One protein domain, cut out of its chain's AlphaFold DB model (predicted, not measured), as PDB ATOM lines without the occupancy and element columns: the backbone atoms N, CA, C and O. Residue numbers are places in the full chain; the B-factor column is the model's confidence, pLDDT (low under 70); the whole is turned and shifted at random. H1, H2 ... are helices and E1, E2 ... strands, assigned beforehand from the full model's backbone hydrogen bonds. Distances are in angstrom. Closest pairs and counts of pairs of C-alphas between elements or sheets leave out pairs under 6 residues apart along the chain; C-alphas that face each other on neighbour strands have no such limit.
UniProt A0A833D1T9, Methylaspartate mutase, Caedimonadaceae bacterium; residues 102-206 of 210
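AT A GLANCE: This is residues 102 to 206 of the 210 residues of the protein "Methylaspartate mutase" of Caedimonadaceae bacterium (UniProt A0A833D1T9). A small two-stranded hairpin, E1 and E2, sits near the middle of an elongated body of helices and long loops, with H1 and H2 making a corner toward one end and the short helices H3 and H4 following each other at the other end. Two long stretches with no named element, residues 136 to 152 and 167 to 188, join the hairpin to the helices before and after it. The printed part has 105 residues, with four named helices and two named strands in the order H1 H2 E1 E2 H3 H4; the sheet, order E1 - E2, is antiparallel, and the class is mostly helix. The whole is only just compact, close to loose, with a radius of gyration of the C-alphas of 15.4 A, and it spans 50 by 33 by 27 A, only just elongated.

IN THESE COORDINATES: Strand E1 is residues 153 to 156, 10.7 A from first to last C-alpha, and begins with C-alpha 153 at (-109.700, 4.373, 581.918). Strand E2 is residues 162 to 166, 12.0 A long. Helix H1, the longest, is residues 102 to 119 and 25.8 A long, with C-alpha 102 at (-95.140, -11.533, 579.101). H2 is residues 125 to 135, 15.1 A long. H3 is residues 189 to 196, 10.6 A long, and H4 is residues 198 to 206, 11.9 A long, ending with C-alpha 206 at (-112.347, -10.626, 558.393).

HOW THE PARTS SIT: E1 and E2 form a hairpin, antiparallel with 145 degrees between their directions. The C-alphas of Cys 154 and Trp 164 face each other at 4.3 A. N 153 and O 166 are within hydrogen-bond range at 2.7 A, as are N 163 and O 155 at 2.8 A. The closest C-alphas of E1 and H3 are those of Ile 156 and Met 195, 6.1 A apart. H3 and H4 meet only through their link. The closest C-alphas of E1 and H4 are those of Ile 156 and Tyr 198, 7.7 A apart. H1 touches H2 with its residues 118 to 119 alone; the closest C-alphas are those of Val 118 and Ala 128, 5.8 A apart, and the lines of the two helices are about perpendicular at 76 degrees. H1 is apart from both strands and from H3 and H4. In H1, H2, H3 and H4 every O i to N i+4 pair is within hydrogen-bond range.

THE WHOLE: The two C-alphas farthest apart are those of Arg 123 and Gly 205, 50.3 A. The printed part has no cut. The links from H2 to E1, with 17 residues, and from E2 to H3, with 22, are long; those from H1 to H2, E1 to E2 and H3 to H4 are tight. The mean pLDDT of the printed part is 93.9, and residue 206 is under 70.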
ATOM      1  N   ASP A 102     -95.317 -12.916 578.641       94.62
ATOM      2  CA  ASP A 102     -95.140 -11.533 579.101       94.62
ATOM      3  C   ASP A 102     -96.475 -10.930 579.560       94.62
ATOM      4  O   ASP A 102     -96.569 -10.276 580.602       94.62
ATOM      5  N   GLU A 103     -97.542 -11.168 578.792       95.56
ATOM      6  CA  GLU A 103     -98.881 -10.714 579.147       95.56
ATOM      7  C   GLU A 103     -99.429 -11.439 580.385       95.56
ATOM      8  O   GLU A 103    -100.074 -10.816 581.233       95.56
ATOM      9  N   TYR A 104     -99.149 -12.734 580.526       97.12
ATOM     10  CA  TYR A 104     -99.492 -13.497 581.723       97.12
ATOM     11  C   TYR A 104     -98.804 -12.956 582.976       97.12
ATOM     12  O   TYR A 104     -99.498 -12.668 583.956       97.12
ATOM     13  N   ASP A 105     -97.492 -12.730 582.942       97.19
ATOM     14  CA  ASP A 105     -96.749 -12.185 584.079       97.19
ATOM     15  C   ASP A 105     -97.231 -10.777 584.441       97.19
ATOM     16  O   ASP A 105     -97.396 -10.440 585.622       97.19
ATOM     17  N   ARG A 106     -97.552  -9.963 583.430       96.94
ATOM     18  CA  ARG A 106     -98.119  -8.625 583.616       96.94
ATOM     19  C   ARG A 106     -99.467  -8.672 584.332       96.94
ATOM     20  O   ARG A 106     -99.637  -7.991 585.346       96.94
ATOM     21  N   ILE A 107    -100.418  -9.478 583.846       97.81
ATOM     22  CA  ILE A 107    -101.742  -9.632 584.473       97.81
ATOM     23  C   ILE A 107    -101.598 -10.209 585.881       97.81
ATOM     24  O   ILE A 107    -102.243  -9.723 586.813       97.81
ATOM     25  N   LYS A 108    -100.724 -11.203 586.061       98.00
ATOM     26  CA  LYS A 108    -100.449 -11.821 587.358       98.00
ATOM     27  C   LYS A 108     -99.979 -10.790 588.370       98.00
ATOM     28  O   LYS A 108    -100.548 -10.706 589.460       98.00
ATOM     29  N   LEU A 109     -98.981  -9.982 588.017       97.69
ATOM     30  CA  LEU A 109     -98.438  -8.962 588.907       97.69
ATOM     31  C   LEU A 109     -99.483  -7.886 589.238       97.69
ATOM     32  O   LEU A 109     -99.593  -7.484 590.398       97.69
ATOM     33  N   GLN A 110    -100.294  -7.465 588.262       97.69
ATOM     34  CA  GLN A 110    -101.384  -6.512 588.497       97.69
ATOM     35  C   GLN A 110    -102.452  -7.072 589.442       97.69
ATOM     36  O   GLN A 110    -102.770  -6.434 590.446       97.69
ATOM     37  N   ALA A 111    -102.955  -8.281 589.179       97.81
ATOM     38  CA  ALA A 111    -103.978  -8.925 589.998       97.81
ATOM     39  C   ALA A 111    -103.517  -9.084 591.456       97.81
ATOM     40  O   ALA A 111    -104.221  -8.681 592.381       97.81
ATOM     41  N   HIS A 112    -102.298  -9.587 591.675       97.31
ATOM     42  CA  HIS A 112    -101.752  -9.750 593.025       97.31
ATOM     43  C   HIS A 112    -101.483  -8.415 593.721       97.31
ATOM     44  O   HIS A 112    -101.556  -8.346 594.948       97.31
ATOM     45  N   SER A 113    -101.144  -7.359 592.980       97.56
ATOM     46  CA  SER A 113    -100.956  -6.025 593.561       97.56
ATOM     47  C   SER A 113    -102.283  -5.452 594.054       97.56
ATOM     48  O   SER A 113    -102.355  -5.027 595.205       97.56
ATOM     49  N   ILE A 114    -103.350  -5.564 593.255       97.75
ATOM     50  CA  ILE A 114    -104.706  -5.159 593.653       97.75
ATOM     51  C   ILE A 114    -105.180  -5.967 594.862       97.75
ATOM     52  O   ILE A 114    -105.531  -5.382 595.883       97.75
ATOM     53  N   ILE A 115    -105.153  -7.302 594.783       97.44
ATOM     54  CA  ILE A 115    -105.684  -8.163 595.850       97.44
ATOM     55  C   ILE A 115    -104.949  -7.908 597.172       97.44
ATOM     56  O   ILE A 115    -105.594  -7.691 598.195       97.44
ATOM     57  N   ARG A 116    -103.609  -7.871 597.167       97.44
ATOM     58  CA  ARG A 116    -102.829  -7.643 598.395       97.44
ATOM     59  C   ARG A 116    -103.040  -6.249 598.974       97.44
ATOM     60  O   ARG A 116    -103.136  -6.129 600.190       97.44
ATOM     61  N   ALA A 117    -103.113  -5.221 598.129       98.06
ATOM     62  CA  ALA A 117    -103.344  -3.853 598.580       98.06
ATOM     63  C   ALA A 117    -104.740  -3.671 599.185       98.06
ATOM     64  O   ALA A 117    -104.892  -2.930 600.145       98.06
ATOM     65  N   VAL A 118    -105.755  -4.361 598.660       98.12
ATOM     66  CA  VAL A 118    -107.104  -4.325 599.236       98.12
ATOM     67  C   VAL A 118    -107.132  -5.092 600.556       98.12
ATOM     68  O   VAL A 118    -107.569  -4.550 601.564       98.12
ATOM     69  N   LEU A 119    -106.604  -6.320 600.590       97.50
ATOM     70  CA  LEU A 119    -106.590  -7.148 601.802       97.50
ATOM     71  C   LEU A 119    -105.737  -6.566 602.944       97.50
ATOM     72  O   LEU A 119    -105.897  -6.989 604.086       97.50
ATOM     73  N   SER A 120    -104.846  -5.607 602.672       97.94
ATOM     74  CA  SER A 120    -104.079  -4.917 603.715       97.94
ATOM     75  C   SER A 120    -104.830  -3.760 604.387       97.94
ATOM     76  O   SER A 120    -104.353  -3.267 605.409       97.94
ATOM     77  N   LEU A 121    -105.982  -3.329 603.854       98.31
ATOM     78  CA  LEU A 121    -106.749  -2.198 604.396       98.31
ATOM     79  C   LEU A 121    -107.455  -2.530 605.712       98.31
ATOM     80  O   LEU A 121    -107.494  -1.695 606.613       98.31
ATOM     81  N   ASP A 122    -108.024  -3.730 605.820       98.38
ATOM     82  CA  ASP A 122    -108.755  -4.186 607.003       98.38
ATOM     83  C   ASP A 122    -108.759  -5.722 607.061       98.38
ATOM     84  O   ASP A 122    -108.704  -6.400 606.035       98.38
ATOM     85  N   ARG A 123    -108.863  -6.290 608.270       96.50
ATOM     86  CA  ARG A 123    -108.965  -7.749 608.463       96.50
ATOM     87  C   ARG A 123    -110.277  -8.320 607.918       96.50
ATOM     88  O   ARG A 123    -110.335  -9.490 607.554       96.50
ATOM     89  N   CYS A 124    -111.342  -7.523 607.903       97.88
ATOM     90  CA  CYS A 124    -112.627  -7.874 607.324       97.88
ATOM     91  C   CYS A 124    -112.640  -7.502 605.837       97.88
ATOM     92  O   CYS A 124    -112.664  -6.323 605.485       97.88
ATOM     93  N   VAL A 125    -112.716  -8.513 604.966       96.06
ATOM     94  CA  VAL A 125    -112.728  -8.333 603.500       96.06
ATOM     95  C   VAL A 125    -113.835  -7.379 603.037       96.06
ATOM     96  O   VAL A 125    -113.604  -6.567 602.148       96.06
ATOM     97  N   GLY A 126    -115.017  -7.427 603.663       97.06
ATOM     98  CA  GLY A 126    -116.118  -6.512 603.342       97.06
ATOM     99  C   GLY A 126    -115.755  -5.044 603.586       97.06
ATOM    100  O   GLY A 126    -115.921  -4.213 602.697       97.06
ATOM    101  N   LYS A 127    -115.162  -4.736 604.748       98.06
ATOM    102  CA  LYS A 127    -114.698  -3.377 605.078       98.06
ATOM    103  C   LYS A 127    -113.545  -2.938 604.182       98.06
ATOM    104  O   LYS A 127    -113.544  -1.812 603.694       98.06
ATOM    105  N   ALA A 128    -112.596  -3.835 603.925       98.31
ATOM    106  CA  ALA A 128    -111.487  -3.583 603.014       98.31
ATOM    107  C   ALA A 128    -111.979  -3.221 601.602       98.31
ATOM    108  O   ALA A 128    -111.494  -2.262 601.003       98.31
ATOM    109  N   LEU A 129    -112.985  -3.938 601.088       96.94
ATOM    110  CA  LEU A 129    -113.599  -3.661 599.791       96.94
ATOM    111  C   LEU A 129    -114.302  -2.297 599.770       96.94
ATOM    112  O   LEU A 129    -114.105  -1.525 598.831       96.94
ATOM    113  N   GLU A 130    -115.071  -1.966 600.811       97.00
ATOM    114  CA  GLU A 130    -115.682  -0.640 600.946       97.00
ATOM    115  C   GLU A 130    -114.614   0.461 600.947       97.00
ATOM    116  O   GLU A 130    -114.711   1.412 600.172       97.00
ATOM    117  N   MET A 131    -113.558   0.330 601.754       97.94
ATOM    118  CA  MET A 131    -112.454   1.295 601.805       97.94
ATOM    119  C   MET A 131    -111.739   1.430 600.452       97.94
ATOM    120  O   MET A 131    -111.415   2.544 600.026       97.94
ATOM    121  N   ALA A 132    -111.523   0.321 599.743       98.00
ATOM    122  CA  ALA A 132    -110.882   0.310 598.432       98.00
ATOM    123  C   ALA A 132    -111.720   1.030 597.364       98.00
ATOM    124  O   ALA A 132    -111.174   1.810 596.582       98.00
ATOM    125  N   LEU A 133    -113.043   0.835 597.358       96.69
ATOM    126  CA  LEU A 133    -113.960   1.562 596.472       96.69
ATOM    127  C   LEU A 133    -113.974   3.064 596.798       96.69
ATOM    128  O   LEU A 133    -113.810   3.905 595.914       96.69
ATOM    129  N   HIS A 134    -114.085   3.424 598.082       96.06
ATOM    130  CA  HIS A 134    -114.114   4.828 598.512       96.06
ATOM    131  C   HIS A 134    -112.798   5.578 598.260       96.06
ATOM    132  O   HIS A 134    -112.826   6.796 598.072       96.06
ATOM    133  N   SER A 135    -111.662   4.880 598.229       96.62
ATOM    134  CA  SER A 135    -110.345   5.449 597.903       96.62
ATOM    135  C   SER A 135    -109.997   5.384 596.408       96.62
ATOM    136  O   SER A 135    -109.079   6.074 595.960       96.62
ATOM    137  N   GLY A 136    -110.745   4.609 595.615       97.25
ATOM    138  CA  GLY A 136    -110.483   4.384 594.190       97.25
ATOM    139  C   GLY A 136    -109.379   3.361 593.902       97.25
ATOM    140  O   GLY A 136    -108.915   3.287 592.768       97.25
ATOM    141  N   MET A 137    -108.949   2.583 594.902       97.56
ATOM    142  CA  MET A 137    -108.060   1.429 594.698       97.56
ATOM    143  C   MET A 137    -108.748   0.316 593.900       97.56
ATOM    144  O   MET A 137    -108.084  -0.441 593.194       97.56
ATOM    145  N   ILE A 138    -110.076   0.240 593.997       97.50
ATOM    146  CA  ILE A 138    -110.927  -0.486 593.058       97.50
ATOM    147  C   ILE A 138    -111.750   0.550 592.302       97.50
ATOM    148  O   ILE A 138    -112.541   1.283 592.895       97.50
ATOM    149  N   ASP A 139    -111.545   0.606 590.992       97.69
ATOM    150  CA  ASP A 139    -112.248   1.511 590.091       97.69
ATOM    151  C   ASP A 139    -112.487   0.793 588.761       97.69
ATOM    152  O   ASP A 139    -111.549   0.353 588.094       97.69
ATOM    153  N   ILE A 140    -113.756   0.619 588.403       96.75
ATOM    154  CA  ILE A 140    -114.173  -0.111 587.210       96.75
ATOM    155  C   ILE A 140    -114.339   0.890 586.059       96.75
ATOM    156  O   ILE A 140    -115.209   1.765 586.141       96.75
ATOM    157  N   PRO A 141    -113.554   0.782 584.969       94.69
ATOM    158  CA  PRO A 141    -113.670   1.700 583.844       94.69
ATOM    159  C   PRO A 141    -115.099   1.756 583.290       94.69
ATOM    160  O   PRO A 141    -115.710   0.719 583.034       94.69
ATOM    161  N   TYR A 142    -115.605   2.973 583.072       92.88
ATOM    162  CA  TYR A 142    -116.923   3.250 582.473       92.88
ATOM    163  C   TYR A 142    -118.140   2.803 583.303       92.88
ATOM    164  O   TYR A 142    -119.255   2.739 582.785       92.88
ATOM    165  N   CYS A 143    -117.958   2.509 584.591       95.44
ATOM    166  CA  CYS A 143    -119.047   2.113 585.477       95.44
ATOM    167  C   CYS A 143    -119.920   3.311 585.882       95.44
ATOM    168  O   CYS A 143    -119.432   4.294 586.426       95.44
ATOM    169  N   LEU A 144    -121.239   3.216 585.703       95.50
ATOM    170  CA  LEU A 144    -122.172   4.301 586.048       95.50
ATOM    171  C   LEU A 144    -122.536   4.364 587.540       95.50
ATOM    172  O   LEU A 144    -123.293   5.239 587.955       95.50
ATOM    173  N   HIS A 145    -122.035   3.430 588.351       95.56
ATOM    174  CA  HIS A 145    -122.391   3.364 589.761       95.56
ATOM    175  C   HIS A 145    -121.842   4.586 590.528       95.56
ATOM    176  O   HIS A 145    -120.640   4.842 590.445       95.56
ATOM    177  N   PRO A 146    -122.651   5.300 591.341       93.62
ATOM    178  CA  PRO A 146    -122.217   6.530 592.020       93.62
ATOM    179  C   PRO A 146    -121.017   6.365 592.962       93.62
ATOM    180  O   PRO A 146    -120.261   7.306 593.180       93.62
ATOM    181  N   GLN A 147    -120.840   5.173 593.538       92.88
ATOM    182  CA  GLN A 147    -119.696   4.874 594.411       92.88
ATOM    183  C   GLN A 147    -118.405   4.563 593.639       92.88
ATOM    184  O   GLN A 147    -117.328   4.575 594.233       92.88
ATOM    185  N   ASN A 148    -118.485   4.288 592.333       96.44
ATOM    186  CA  ASN A 148    -117.305   4.061 591.512       96.44
ATOM    187  C   ASN A 148    -116.643   5.404 591.175       96.44
ATOM    188  O   ASN A 148    -117.288   6.297 590.623       96.44
ATOM    189  N   LYS A 149    -115.349   5.552 591.483       96.31
ATOM    190  CA  LYS A 149    -114.640   6.832 591.312       96.31
ATOM    191  C   LYS A 149    -114.553   7.296 589.870       96.31
ATOM    192  O   LYS A 149    -114.492   8.501 589.647       96.31
ATOM    193  N   ASN A 150    -114.580   6.372 588.909       95.19
ATOM    194  CA  ASN A 150    -114.523   6.689 587.489       95.19
ATOM    195  C   ASN A 150    -113.293   7.525 587.103       95.19
ATOM    196  O   ASN A 150    -113.343   8.302 586.146       95.19
ATOM    197  N   ASN A 151    -112.173   7.323 587.791       95.56
ATOM    198  CA  ASN A 151    -110.865   7.872 587.447       95.56
ATOM    199  C   ASN A 151    -110.093   6.926 586.515       95.56
ATOM    200  O   ASN A 151    -109.304   7.385 585.687       95.56
ATOM    201  N   ALA A 152    -110.342   5.618 586.616       95.94
ATOM    202  CA  ALA A 152    -109.716   4.611 585.774       95.94
ATOM    203  C   ALA A 152    -110.284   4.605 584.341       95.94
ATOM    204  O   ALA A 152    -111.493   4.684 584.106       95.94
ATOM    205  N   ARG A 153    -109.401   4.494 583.349       95.00
ATOM    206  CA  ARG A 153    -109.700   4.373 581.918       95.00
ATOM    207  C   ARG A 153    -108.831   3.281 581.318       95.00
ATOM    208  O   ARG A 153    -107.626   3.226 581.568       95.00
ATOM    209  N   CYS A 154    -109.433   2.454 580.479       94.75
ATOM    210  CA  CYS A 154    -108.748   1.430 579.706       94.75
ATOM    211  C   CYS A 154    -109.048   1.612 578.220       94.75
ATOM    212  O   CYS A 154    -109.989   2.304 577.849       94.75
ATOM    213  N   GLY A 155    -108.242   1.005 577.365       93.81
ATOM    214  CA  GLY A 155    -108.527   0.948 575.948       93.81
ATOM    215  C   GLY A 155    -107.953  -0.283 575.291       93.81
ATOM    216  O   GLY A 155    -107.229  -1.050 575.919       93.81
ATOM    217  N   ILE A 156    -108.316  -0.483 574.032       93.31
ATOM    218  CA  ILE A 156    -107.886  -1.638 573.248       93.31
ATOM    219  C   ILE A 156    -106.716  -1.210 572.362       93.31
ATOM    220  O   ILE A 156    -106.829  -0.227 571.628       93.31
ATOM    221  N   ASP A 157    -105.589  -1.915 572.461       91.44
ATOM    222  CA  ASP A 157    -104.418  -1.677 571.617       91.44
ATOM    223  C   ASP A 157    -104.579  -2.285 570.209       91.44
ATOM    224  O   ASP A 157    -105.559  -2.961 569.895       91.44
ATOM    225  N   ALA A 158    -103.594  -2.068 569.335       88.25
ATOM    226  CA  ALA A 158    -103.634  -2.580 567.961       88.25
ATOM    227  C   ALA A 158    -103.707  -4.121 567.864       88.25
ATOM    228  O   ALA A 158    -104.185  -4.649 566.860       88.25
ATOM    229  N   ARG A 159    -103.264  -4.850 568.900       89.56
ATOM    230  CA  ARG A 159    -103.333  -6.320 568.977       89.56
ATOM    231  C   ARG A 159    -104.691  -6.809 569.489       89.56
ATOM    232  O   ARG A 159    -104.942  -8.014 569.488       89.56
ATOM    233  N   GLY A 160    -105.555  -5.898 569.930       90.44
ATOM    234  CA  GLY A 160    -106.830  -6.229 570.551       90.44
ATOM    235  C   GLY A 160    -106.731  -6.469 572.054       90.44
ATOM    236  O   GLY A 160    -107.667  -7.017 572.627       90.44
ATOM    237  N   TYR A 161    -105.618  -6.102 572.700       94.19
ATOM    238  CA  TYR A 161    -105.457  -6.275 574.145       94.19
ATOM    239  C   TYR A 161    -105.992  -5.066 574.900       94.19
ATOM    240  O   TYR A 161    -105.762  -3.919 574.516       94.19
ATOM    241  N   LEU A 162    -106.636  -5.329 576.030       94.56
ATOM    242  CA  LEU A 162    -107.022  -4.324 577.001       94.56
ATOM    243  C   LEU A 162    -105.781  -3.780 577.723       94.56
ATOM    244  O   LEU A 162    -105.007  -4.523 578.334       94.56
ATOM    245  N   GLN A 163    -105.605  -2.468 577.665       95.38
ATOM    246  CA  GLN A 163    -104.517  -1.732 578.298       95.38
ATOM    247  C   GLN A 163    -105.065  -0.577 579.128       95.38
ATOM    248  O   GLN A 163    -106.139  -0.045 578.855       95.38
ATOM    249  N   TRP A 164    -104.312  -0.150 580.136       95.62
ATOM    250  CA  TRP A 164    -104.646   1.042 580.909       95.62
ATOM    251  C   TRP A 164    -104.317   2.300 580.100       95.62
ATOM    252  O   TRP A 164    -103.190   2.468 579.650       95.62
ATOM    253  N   ILE A 165    -105.295   3.192 579.947       95.44
ATOM    254  CA  ILE A 165    -105.068   4.579 579.512       95.44
ATOM    255  C   ILE A 165    -104.663   5.415 580.729       95.44
ATOM    256  O   ILE A 165    -103.732   6.212 580.683       95.44
ATOM    257  N   SER A 166    -105.378   5.221 581.838       94.44
ATOM    258  CA  SER A 166    -105.081   5.819 583.135       94.44
ATOM    259  C   SER A 166    -105.617   4.891 584.220       94.44
ATOM    260  O   SER A 166    -106.819   4.644 584.232       94.44
ATOM    261  N   PRO A 167    -104.796   4.358 585.133       95.31
ATOM    262  CA  PRO A 167    -105.286   3.467 586.186       95.31
ATOM    263  C   PRO A 167    -105.960   4.211 587.352       95.31
ATOM    264  O   PRO A 167    -106.530   3.574 588.229       95.31
ATOM    265  N   GLY A 168    -105.900   5.548 587.405       95.00
ATOM    266  CA  GLY A 168    -106.367   6.300 588.572       95.00
ATOM    267  C   GLY A 168    -105.585   5.918 589.835       95.00
ATOM    268  O   GLY A 168    -104.356   5.950 589.826       95.00
ATOM    269  N   ASN A 169    -106.300   5.542 590.900       97.00
ATOM    270  CA  ASN A 169    -105.718   5.137 592.187       97.00
ATOM    271  C   ASN A 169    -105.540   3.613 592.325       97.00
ATOM    272  O   ASN A 169    -105.191   3.140 593.409       97.00
ATOM    273  N   ILE A 170    -105.782   2.837 591.262       97.88
ATOM    274  CA  ILE A 170    -105.608   1.382 591.304       97.88
ATOM    275  C   ILE A 170    -104.127   1.070 591.596       97.88
ATOM    276  O   ILE A 170    -103.248   1.589 590.898       97.88
ATOM    277  N   PRO A 171    -103.820   0.231 592.607       97.12
ATOM    278  CA  PRO A 171    -102.457  -0.013 593.072       97.12
ATOM    279  C   PRO A 171    -101.727  -0.988 592.138       97.12
ATOM    280  O   PRO A 171    -101.571  -2.174 592.426       97.12
ATOM    281  N   LEU A 172    -101.298  -0.477 590.986       95.88
ATOM    282  CA  LEU A 172    -100.541  -1.220 589.982       95.88
ATOM    283  C   LEU A 172     -99.051  -0.886 590.068       95.88
ATOM    284  O   LEU A 172     -98.673   0.268 590.274       95.88
ATOM    285  N   ASP A 173     -98.196  -1.878 589.816       92.69
ATOM    286  CA  ASP A 173     -96.790  -1.603 589.519       92.69
ATOM    287  C   ASP A 173     -96.711  -0.851 588.181       92.69
ATOM    288  O   ASP A 173     -97.206  -1.327 587.154       92.69
ATOM    289  N   THR A 174     -96.079   0.324 588.184       89.94
ATOM    290  CA  THR A 174     -95.954   1.180 586.996       89.94
ATOM    291  C   THR A 174     -95.257   0.483 585.831       89.94
ATOM    292  O   THR A 174     -95.559   0.795 584.682       89.94
ATOM    293  N   LYS A 175     -94.401  -0.512 586.099       92.69
ATOM    294  CA  LYS A 175     -93.742  -1.336 585.073       92.69
ATOM    295  C   LYS A 175     -94.713  -2.228 584.300       92.69
ATOM    296  O   LYS A 175     -94.411  -2.636 583.187       92.69
ATOM    297  N   THR A 176     -95.879  -2.527 584.873       93.38
ATOM    298  CA  THR A 176     -96.916  -3.351 584.227       93.38
ATOM    299  C   THR A 176     -97.865  -2.537 583.347       93.38
ATOM    300  O   THR A 176     -98.723  -3.101 582.657       93.38
ATOM    301  N   ILE A 177     -97.762  -1.207 583.382       93.25
ATOM    302  CA  ILE A 177     -98.593  -0.320 582.575       93.25
ATOM    303  C   ILE A 177     -97.959  -0.221 581.188       93.25
ATOM    304  O   ILE A 177     -96.847   0.280 581.035       93.25
ATOM    305  N   SER A 178     -98.679  -0.707 580.174       91.06
ATOM    306  CA  SER A 178     -98.236  -0.612 578.783       91.06
ATOM    307  C   SER A 178     -98.042   0.854 578.376       91.06
ATOM    308  O   SER A 178     -98.922   1.675 578.640       91.06
ATOM    309  N   PRO A 179     -96.943   1.201 577.681       90.94
ATOM    310  CA  PRO A 179     -96.711   2.560 577.201       90.94
ATOM    311  C   PRO A 179     -97.561   2.923 575.972       90.94
ATOM    312  O   PRO A 179     -97.459   4.050 575.494       90.94
ATOM    313  N   TYR A 180     -98.368   1.990 575.440       91.88
ATOM    314  CA  TYR A 180     -99.140   2.168 574.203       91.88
ATOM    315  C   TYR A 180    -100.000   3.438 574.221       91.88
ATOM    316  O   TYR A 180     -99.936   4.257 573.305       91.88
ATOM    317  N   PHE A 181    -100.765   3.628 575.295       86.44
ATOM    318  CA  PHE A 181    -101.454   4.883 575.555       86.44
ATOM    319  C   PHE A 181    -100.485   5.783 576.320       86.44
ATOM    320  O   PHE A 181    -100.317   5.656 577.531       86.44
ATOM    321  N   GLY A 182     -99.783   6.650 575.586       85.06
ATOM    322  CA  GLY A 182     -98.793   7.560 576.161       85.06
ATOM    323  C   GLY A 182     -99.353   8.407 577.312       85.06
ATOM    324  O   GLY A 182    -100.563   8.592 577.458       85.06
ATOM    325  N   ARG A 183     -98.461   8.963 578.144       81.12
ATOM    326  CA  ARG A 183     -98.877   9.800 579.282       81.12
ATOM    327  C   ARG A 183     -99.754  10.961 578.813       81.12
ATOM    328  O   ARG A 183     -99.375  11.711 577.920       81.12
ATOM    329  N   GLY A 184    -100.908  11.120 579.456       79.94
ATOM    330  CA  GLY A 184    -101.858  12.184 579.127       79.94
ATOM    331  C   GLY A 184    -102.697  11.919 577.876       79.94
ATOM    332  O   GLY A 184    -103.392  12.835 577.437       79.94
ATOM    333  N   PHE A 185    -102.671  10.702 577.316       88.31
ATOM    334  CA  PHE A 185    -103.580  10.311 576.242       88.31
ATOM    335  C   PHE A 185    -105.034  10.569 576.658       88.31
ATOM    336  O   PHE A 185    -105.501  10.093 577.694       88.31
ATOM    337  N   LYS A 186    -105.754  11.333 575.833       87.25
ATOM    338  CA  LYS A 186    -107.175  11.622 576.028       87.25
ATOM    339  C   LYS A 186    -107.973  10.894 574.962       87.25
ATOM    340  O   LYS A 186    -107.815  11.158 573.774       87.25
ATOM    341  N   LEU A 187    -108.850  10.001 575.404       88.50
ATOM    342  CA  LEU A 187    -109.764   9.299 574.518       88.50
ATOM    343  C   LEU A 187    -110.900  10.246 574.113       88.50
ATOM    344  O   LEU A 187    -111.659  10.701 574.969       88.50
ATOM    345  N   SER A 188    -110.994  10.565 572.822       91.75
ATOM    346  CA  SER A 188    -112.123  11.328 572.282       91.75
ATOM    347  C   SER A 188    -113.400  10.472 572.268       91.75
ATOM    348  O   SER A 188    -113.298   9.243 572.275       91.75
ATOM    349  N   PRO A 189    -114.602  11.078 572.205       91.44
ATOM    350  CA  PRO A 189    -115.850  10.327 572.053       91.44
ATOM    351  C   PRO A 189    -115.830   9.374 570.848       91.44
ATOM    352  O   PRO A 189    -116.124   8.191 570.997       91.44
ATOM    353  N   ASP A 190    -115.373   9.844 569.685       92.00
ATOM    354  CA  ASP A 190    -115.252   8.999 568.489       92.00
ATOM    355  C   ASP A 190    -114.202   7.900 568.665       92.00
ATOM    356  O   ASP A 190    -114.397   6.762 568.235       92.00
ATOM    357  N   GLY A 191    -113.087   8.212 569.332       90.38
ATOM    358  CA  GLY A 191    -112.070   7.228 569.695       90.38
ATOM    359  C   GLY A 191    -112.639   6.136 570.601       90.38
ATOM    360  O   GLY A 191    -112.357   4.959 570.396       90.38
ATOM    361  N   PHE A 192    -113.494   6.512 571.554       90.81
ATOM    362  CA  PHE A 192    -114.174   5.582 572.446       90.81
ATOM    363  C   PHE A 192    -115.148   4.671 571.692       90.81
ATOM    364  O   PHE A 192    -115.070   3.455 571.846       90.81
ATOM    365  N   ILE A 193    -116.001   5.213 570.816       91.25
ATOM    366  CA  ILE A 193    -116.911   4.397 569.994       91.25
ATOM    367  C   ILE A 193    -116.130   3.451 569.076       91.25
ATOM    368  O   ILE A 193    -116.458   2.266 568.970       91.25
ATOM    369  N   ASN A 194    -115.056   3.939 568.451       89.75
ATOM    370  CA  ASN A 194    -114.200   3.113 567.605       89.75
ATOM    371  C   ASN A 194    -113.549   1.966 568.380       89.75
ATOM    372  O   ASN A 194    -113.524   0.841 567.885       89.75
ATOM    373  N   MET A 195    -113.076   2.243 569.593       90.50
ATOM    374  CA  MET A 195    -112.517   1.248 570.499       90.50
ATOM    375  C   MET A 195    -113.564   0.206 570.912       90.50
ATOM    376  O   MET A 195    -113.303  -0.989 570.800       90.50
ATOM    377  N   LEU A 196    -114.763   0.629 571.329       90.31
ATOM    378  CA  LEU A 196    -115.851  -0.291 571.686       90.31
ATOM    379  C   LEU A 196    -116.262  -1.195 570.518       90.31
ATOM    380  O   LEU A 196    -116.663  -2.334 570.738       90.31
ATOM    381  N   SER A 197    -116.118  -0.709 569.286       92.00
ATOM    382  CA  SER A 197    -116.468  -1.440 568.064       92.00
ATOM    383  C   SER A 197    -115.357  -2.373 567.560       92.00
ATOM    384  O   SER A 197    -115.526  -2.983 566.507       92.00
ATOM    385  N   TYR A 198    -114.217  -2.490 568.255       93.06
ATOM    386  CA  TYR A 198    -113.059  -3.258 567.772       93.06
ATOM    387  C   TYR A 198    -113.421  -4.710 567.424       93.06
ATOM    388  O   TYR A 198    -113.144  -5.169 566.316       93.06
ATOM    389  N   MET A 199    -114.082  -5.422 568.342       92.56
ATOM    390  CA  MET A 199    -114.435  -6.831 568.134       92.56
ATOM    391  C   MET A 199    -115.530  -6.998 567.082       92.56
ATOM    392  O   MET A 199    -115.414  -7.884 566.242       92.56
ATOM    393  N   GLN A 200    -116.538  -6.121 567.066       94.50
ATOM    394  CA  GLN A 200    -117.532  -6.078 565.989       94.50
ATOM    395  C   GLN A 200    -116.847  -5.979 564.621       94.50
ATOM    396  O   GLN A 200    -116.996  -6.866 563.788       94.50
ATOM    397  N   LYS A 201    -116.015  -4.946 564.422       93.75
ATOM    398  CA  LYS A 201    -115.318  -4.692 563.153       93.75
ATOM    399  C   LYS A 201    -114.382  -5.832 562.761       93.75
ATOM    400  O   LYS A 201    -114.314  -6.162 561.584       93.75
ATOM    401  N   LYS A 202    -113.676  -6.433 563.724       93.38
ATOM    402  CA  LYS A 202    -112.796  -7.582 563.479       93.38
ATOM    403  C   LYS A 202    -113.576  -8.753 562.877       93.38
ATOM    404  O   LYS A 202    -113.250  -9.217 561.792       93.38
ATOM    405  N   PHE A 203    -114.634  -9.193 563.550       94.25
ATOM    406  CA  PHE A 203    -115.368 -10.391 563.141       94.25
ATOM    407  C   PHE A 203    -116.325 -10.159 561.966       94.25
ATOM    408  O   PHE A 203    -116.578 -11.096 561.214       94.25
ATOM    409  N   ASP A 204    -116.824  -8.937 561.772       93.94
ATOM    410  CA  ASP A 204    -117.589  -8.587 560.569       93.94
ATOM    411  C   ASP A 204    -116.675  -8.343 559.349       93.94
ATOM    412  O   ASP A 204    -117.069  -8.629 558.220       93.94
ATOM    413  N   GLY A 205    -115.455  -7.827 559.554       84.00
ATOM    414  CA  GLY A 205    -114.525  -7.421 558.492       84.00
ATOM    415  C   GLY A 205    -113.571  -8.508 557.981       84.00
ATOM    416  O   GLY A 205    -113.162  -8.454 556.820       84.00
ATOM    417  N   ASP A 206    -113.241  -9.521 558.792       59.97
ATOM    418  CA  ASP A 206    -112.347 -10.626 558.393       59.97
ATOM    419  C   ASP A 206    -112.914 -11.486 557.234       59.97
ATOM    420  O   ASP A 206    -112.187 -12.271 556.630       59.97
TER     421      ASP A 206